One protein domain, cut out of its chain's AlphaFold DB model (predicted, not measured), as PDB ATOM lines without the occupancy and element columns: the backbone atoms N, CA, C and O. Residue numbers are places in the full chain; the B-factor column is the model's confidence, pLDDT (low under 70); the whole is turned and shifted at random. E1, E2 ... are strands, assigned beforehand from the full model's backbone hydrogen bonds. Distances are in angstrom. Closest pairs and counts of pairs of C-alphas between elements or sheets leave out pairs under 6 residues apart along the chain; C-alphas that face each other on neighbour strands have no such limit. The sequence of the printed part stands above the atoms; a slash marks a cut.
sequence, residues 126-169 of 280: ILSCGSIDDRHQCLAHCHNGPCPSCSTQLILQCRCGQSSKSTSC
ATOM      1  N   ILE A 126     -38.282 -34.213  29.851       86.69
ATOM      2  CA  ILE A 126     -37.626 -33.027  29.289       86.69
ATOM      3  C   ILE A 126     -38.003 -31.806  30.134       86.69
ATOM      4  O   ILE A 126     -39.183 -31.484  30.278       86.69
ATOM      5  N   LEU A 127     -37.004 -31.142  30.707       85.12
ATOM      6  CA  LEU A 127     -37.159 -29.933  31.512       85.12
ATOM      7  C   LEU A 127     -37.287 -28.702  30.610       85.12
ATOM      8  O   LEU A 127     -36.972 -28.751  29.424       85.12
ATOM      9  N   SER A 128     -37.764 -27.582  31.150       82.12
ATOM     10  CA  SER A 128     -37.842 -26.297  30.434       82.12
ATOM     11  C   SER A 128     -36.485 -25.609  30.245       82.12
ATOM     12  O   SER A 128     -36.390 -24.687  29.443       82.12
ATOM     13  N   CYS A 129     -35.445 -26.054  30.955       76.50
ATOM     14  CA  CYS A 129     -34.083 -25.544  30.839       76.50
ATOM     15  C   CYS A 129     -33.237 -26.329  29.818       76.50
ATOM     16  O   CYS A 129     -33.622 -27.403  29.346       76.50
ATOM     17  N   GLY A 130     -32.064 -25.782  29.498       70.75
ATOM     18  CA  GLY A 130     -31.225 -26.233  28.387       70.75
ATOM     19  C   GLY A 130     -31.359 -25.306  27.178       70.75
ATOM     20  O   GLY A 130     -32.122 -24.338  27.203       70.75
ATOM     21  N   SER A 131     -30.579 -25.574  26.138       67.25
ATOM     22  CA  SER A 131     -30.692 -24.847  24.872       67.25
ATOM     23  C   SER A 131     -31.882 -25.378  24.057       67.25
ATOM     24  O   SER A 131     -32.491 -26.386  24.416       67.25
ATOM     25  N   ILE A 132     -32.256 -24.687  22.975       67.50
ATOM     26  CA  ILE A 132     -33.328 -25.157  22.077       67.50
ATOM     27  C   ILE A 132     -32.946 -26.506  21.452       67.50
ATOM     28  O   ILE A 132     -33.800 -27.384  21.342       67.50
ATOM     29  N   ASP A 133     -31.664 -26.673  21.118       72.19
ATOM     30  CA  ASP A 133     -31.123 -27.875  20.480       72.19
ATOM     31  C   ASP A 133     -30.769 -28.987  21.485       72.19
ATOM     32  O   ASP A 133     -30.722 -30.157  21.115       72.19
ATOM     33  N   ASP A 134     -30.564 -28.645  22.762       75.25
ATOM     34  CA  ASP A 134     -30.251 -29.594  23.835       75.25
ATOM     35  C   ASP A 134     -30.986 -29.229  25.133       75.25
ATOM     36  O   ASP A 134     -30.505 -28.469  25.984       75.25
ATOM     37  N   ARG A 135     -32.210 -29.752  25.256       82.06
ATOM     38  CA  ARG A 135     -33.071 -29.591  26.432       82.06
ATOM     39  C   ARG A 135     -32.690 -30.612  27.499       82.06
ATOM     40  O   ARG A 135     -32.671 -31.816  27.244       82.06
ATOM     41  N   HIS A 136     -32.478 -30.148  28.729       85.00
ATOM     42  CA  HIS A 136     -32.059 -31.029  29.817       85.00
ATOM     43  C   HIS A 136     -33.129 -32.060  30.191       85.00
ATOM     44  O   HIS A 136     -34.332 -31.799  30.135       85.00
ATOM     45  N   GLN A 137     -32.677 -33.224  30.656       87.88
ATOM     46  CA  GLN A 137     -33.535 -34.293  31.160       87.88
ATOM     47  C   GLN A 137     -33.518 -34.340  32.692       87.88
ATOM     48  O   GLN A 137     -32.494 -34.100  33.326       87.88
ATOM     49  N   CYS A 138     -34.654 -34.682  33.304       88.62
ATOM     50  CA  CYS A 138     -34.754 -34.873  34.749       88.62
ATOM     51  C   CYS A 138     -33.924 -36.083  35.216       88.62
ATOM     52  O   CYS A 138     -34.210 -37.216  34.829       88.62
ATOM     53  N   LEU A 139     -32.949 -35.852  36.099       89.94
ATOM     54  CA  LEU A 139     -32.081 -36.894  36.666       89.94
ATOM     55  C   LEU A 139     -32.582 -37.453  38.010       89.94
ATOM     56  O   LEU A 139     -31.895 -38.251  38.637       89.94
ATOM     57  N   ALA A 140     -33.765 -37.045  38.474       90.31
ATOM     58  CA  ALA A 140     -34.385 -37.641  39.655       90.31
ATOM     59  C   ALA A 140     -35.022 -38.999  39.320       90.31
ATOM     60  O   ALA A 140     -35.408 -39.249  38.174       90.31
ATOM     61  N   HIS A 141     -35.194 -39.856  40.328       93.88
ATOM     62  CA  HIS A 141     -36.025 -41.056  40.205       93.88
ATOM     63  C   HIS A 141     -37.476 -40.691  39.859       93.88
ATOM     64  O   HIS A 141     -37.924 -39.568  40.092       93.88
ATOM     65  N   CYS A 142     -38.207 -41.635  39.265       93.31
ATOM     66  CA  CYS A 142     -39.608 -41.469  38.904       93.31
ATOM     67  C   CYS A 142     -40.412 -40.963  40.106       93.31
ATOM     68  O   CYS A 142     -40.351 -41.534  41.189       93.31
ATOM     69  N   HIS A 143     -41.148 -39.876  39.904       92.00
ATOM     70  CA  HIS A 143     -41.833 -39.154  40.964       92.00
ATOM     71  C   HIS A 143     -43.155 -38.590  40.436       92.00
ATOM     72  O   HIS A 143     -43.300 -38.338  39.234       92.00
ATOM     73  N   ASN A 144     -44.102 -38.358  41.341       88.56
ATOM     74  CA  ASN A 144     -45.345 -37.659  41.033       88.56
ATOM     75  C   ASN A 144     -45.124 -36.134  41.018       88.56
ATOM     76  O   ASN A 144     -44.195 -35.624  41.647       88.56
ATOM     77  N   GLY A 145     -45.961 -35.404  40.278       86.31
ATOM     78  CA  GLY A 145     -45.908 -33.940  40.216       86.31
ATOM     79  C   GLY A 145     -44.805 -33.353  39.310       86.31
ATOM     80  O   GLY A 145     -44.237 -34.067  38.467       86.31
ATOM     81  N   PRO A 146     -44.538 -32.035  39.421       86.88
ATOM     82  CA  PRO A 146     -43.535 -31.329  38.620       86.88
ATOM     83  C   PRO A 146     -42.111 -31.776  38.963       86.88
ATOM     84  O   PRO A 146     -41.837 -32.202  40.084       86.88
ATOM     85  N   CYS A 147     -41.205 -31.721  37.981       87.19
ATOM     86  CA  CYS A 147     -39.813 -32.126  38.181       87.19
ATOM     87  C   CYS A 147     -39.071 -31.201  39.155       87.19
ATOM     88  O   CYS A 147     -39.308 -29.992  39.127       87.19
ATOM     89  N   PRO A 148     -38.161 -31.750  39.983       87.06
ATOM     90  CA  PRO A 148     -37.283 -30.939  40.817       87.06
ATOM     91  C   PRO A 148     -36.312 -30.117  39.958       87.06
ATOM     92  O   PRO A 148     -36.168 -30.350  38.753       87.06
ATOM     93  N   SER A 149     -35.624 -29.166  40.595       84.25
ATOM     94  CA  SER A 149     -34.628 -28.307  39.950       84.25
ATOM     95  C   SER A 149     -33.572 -29.110  39.189       84.25
ATOM     96  O   SER A 149     -33.132 -30.174  39.627       84.25
ATOM     97  N   CYS A 150     -33.150 -28.576  38.044       84.31
ATOM     98  CA  CYS A 150     -32.164 -29.221  37.189       84.31
ATOM     99  C   CYS A 150     -30.810 -29.351  37.901       84.31
ATOM    100  O   CYS A 150     -30.242 -28.361  38.357       84.31
ATOM    101  N   SER A 151     -30.279 -30.573  37.958       79.94
ATOM    102  CA  SER A 151     -28.957 -30.880  38.520       79.94
ATOM    103  C   SER A 151     -27.854 -30.997  37.460       79.94
ATOM    104  O   SER A 151     -26.706 -31.277  37.802       79.94
ATOM    105  N   THR A 152     -28.172 -30.776  36.180       78.44
ATOM    106  CA  THR A 152     -27.210 -30.865  35.075       78.44
ATOM    107  C   THR A 152     -26.146 -29.773  35.183       78.44
ATOM    108  O   THR A 152     -26.457 -28.607  35.443       78.44
ATOM    109  N   GLN A 153     -24.886 -30.145  34.956       75.19
ATOM    110  CA  GLN A 153     -23.776 -29.203  34.837       75.19
ATOM    111  C   GLN A 153     -23.612 -28.743  33.386       75.19
ATOM    112  O   GLN A 153     -23.646 -29.544  32.458       75.19
ATOM    113  N   LEU A 154     -23.407 -27.444  33.212       70.56
ATOM    114  CA  LEU A 154     -23.117 -26.784  31.951       70.56
ATOM    115  C   LEU A 154     -21.641 -26.397  31.935       70.56
ATOM    116  O   LEU A 154     -21.171 -25.710  32.844       70.56
ATOM    117  N   ILE A 155     -20.921 -26.802  30.889       70.38
ATOM    118  CA  ILE A 155     -19.574 -26.299  30.626       70.38
ATOM    119  C   ILE A 155     -19.719 -25.065  29.755       70.38
ATOM    120  O   ILE A 155     -20.068 -25.143  28.580       70.38
ATOM    121  N   LEU A 156     -19.436 -23.916  30.341       70.06
ATOM    122  CA  LEU A 156     -19.394 -22.667  29.612       70.06
ATOM    123  C   LEU A 156     -17.973 -22.419  29.157       70.06
ATOM    124  O   LEU A 156     -17.055 -22.362  29.976       70.06
ATOM    125  N   GLN A 157     -17.797 -22.280  27.851       66.62
ATOM    126  CA  GLN A 157     -16.532 -21.853  27.280       66.62
ATOM    127  C   GLN A 157     -16.519 -20.337  27.134       66.62
ATOM    128  O   GLN A 157     -17.497 -19.719  26.714       66.62
ATOM    129  N   CYS A 158     -15.396 -19.732  27.498       70.56
ATOM    130  CA  CYS A 158     -15.143 -18.336  27.206       70.56
ATOM    131  C   CYS A 158     -15.076 -18.135  25.687       70.56
ATOM    132  O   CYS A 158     -14.548 -18.983  24.968       70.56
ATOM    133  N   ARG A 159     -15.524 -16.974  25.200       64.12
ATOM    134  CA  ARG A 159     -15.474 -16.623  23.770       64.12
ATOM    135  C   ARG A 159     -14.057 -16.643  23.184       64.12
ATOM    136  O   ARG A 159     -13.910 -16.832  21.985       64.12
ATOM    137  N   CYS A 160     -13.019 -16.479  24.009       72.38
ATOM    138  CA  CYS A 160     -11.623 -16.590  23.574       72.38
ATOM    139  C   CYS A 160     -11.123 -18.043  23.435       72.38
ATOM    140  O   CYS A 160      -9.987 -18.248  23.022       72.38
ATOM    141  N   GLY A 161     -11.915 -19.044  23.844       70.75
ATOM    142  CA  GLY A 161     -11.563 -20.469  23.812       70.75
ATOM    143  C   GLY A 161     -10.545 -20.927  24.866       70.75
ATOM    144  O   GLY A 161     -10.361 -22.125  25.047       70.75
ATOM    145  N   GLN A 162      -9.899 -20.011  25.598       72.88
ATOM    146  CA  GLN A 162      -8.792 -20.349  26.510       72.88
ATOM    147  C   GLN A 162      -9.223 -20.747  27.926       72.88
ATOM    148  O   GLN A 162      -8.410 -21.229  28.710       72.88
ATOM    149  N   SER A 163     -10.484 -20.528  28.293       72.94
ATOM    150  CA  SER A 163     -10.993 -20.909  29.609       72.94
ATOM    151  C   SER A 163     -12.396 -21.476  29.504       72.94
ATOM    152  O   SER A 163     -13.191 -21.075  28.653       72.94
ATOM    153  N   SER A 164     -12.698 -22.429  30.379       71.25
ATOM    154  CA  SER A 164     -14.039 -22.971  30.542       71.25
ATOM    155  C   SER A 164     -14.355 -23.126  32.023       71.25
ATOM    156  O   SER A 164     -13.454 -23.318  32.842       71.25
ATOM    157  N   LYS A 165     -15.629 -22.999  32.388       72.88
ATOM    158  CA  LYS A 165     -16.095 -23.194  33.762       72.88
ATOM    159  C   LYS A 165     -17.329 -24.079  33.753       72.88
ATOM    160  O   LYS A 165     -18.274 -23.819  33.009       72.88
ATOM    161  N   SER A 166     -17.320 -25.093  34.610       71.38
ATOM    162  CA  SER A 166     -18.514 -25.880  34.908       71.38
ATOM    163  C   SER A 166     -19.391 -25.110  35.898       71.38
ATOM    164  O   SER A 166     -18.911 -24.660  36.940       71.38
ATOM    165  N   THR A 167     -20.665 -24.923  35.565       68.69
ATOM    166  CA  THR A 167     -21.680 -24.351  36.455       68.69
ATOM    167  C   THR A 167     -22.917 -25.235  36.461       68.69
ATOM    168  O   THR A 167     -23.246 -25.847  35.450       68.69
ATOM    169  N   SER A 168     -23.641 -25.305  37.577       73.94
ATOM    170  CA  SER A 168     -24.954 -25.949  37.581       73.94
ATOM    171  C   SER A 168     -25.943 -25.149  36.733       73.94
ATOM    172  O   SER A 168     -25.859 -23.919  36.631       73.94
ATOM    173  N   CYS A 169     -26.885 -25.855  36.110       72.31
ATOM    174  CA  CYS A 169     -28.000 -25.241  35.412       72.31
ATOM    175  C   CYS A 169     -28.844 -24.426  36.404       72.31
ATOM    176  O   CYS A 169     -29.598 -24.969  37.208       72.31
TER     177      CYS A 169
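What this domain is: This is residues 126 to 169 of the 280 residues of the protein "Hypothetical protein" of Rotaria sp. Silwood2 (UniProt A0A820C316). Two separate strand hairpins, E1 with E2 and E3 with E4, are joined by a wide unnamed loop, residues 138 to 152. The loop makes one end of a rod, the turn of the second hairpin makes the other end, and residues 158 to 163 of that turn stick out. The printed part has 44 residues with four named strands, E1, E2, E3 and E4 in that order, in two antiparallel sheets of two strands, and no named helix. The class is all strand, though only 18 of the 44 residues are in named elements. The whole is loose, with a radius of gyration of the C-alphas of 13.1 A and spans of 43 by 18 by 10 A.

How they stand to each other: E1, residues 126 to 130, and E2, residues 135 to 137, form a hairpin of antiparallel strands at 130 degrees, with N 127 and O 136 within hydrogen-bond range at 2.8 A. E3, residues 153 to 157, and E4, residues 164 to 168, form a second antiparallel hairpin at 154 degrees, with N 154 and O 167 at 2.8 A and N 165 and O 156 at 2.9 A, both within hydrogen-bond range. The C-alphas of Gln 157 and Ser 164 face each other at 4.3 A. E1 and E2 are each apart from E3 and from E4.

Where its parts are: E1 begins at C-alpha 126, (-37.626, -33.027, 29.289), and is 9.4 A long from first to last C-alpha. E2 is 6.7 A long. E3 is 12.8 A long and begins at C-alpha 153, (-23.776, -29.203, 34.837). E4 is 13.3 A long and ends at C-alpha 168, (-24.954, -25.949, 37.581).

The domain as a whole: The two C-alphas farthest apart, those of Asn 144 and Cys 160, are 43.4 A apart. The printed part has no cut. The link from E1 to E2 is tight, that from E3 to E4 is short but not tight, and that from E2 to E3 is long, with 15 residues. The mean pLDDT of the printed part is 78.6, and residues 131 to 132, 157, 159 and 167 are under 70.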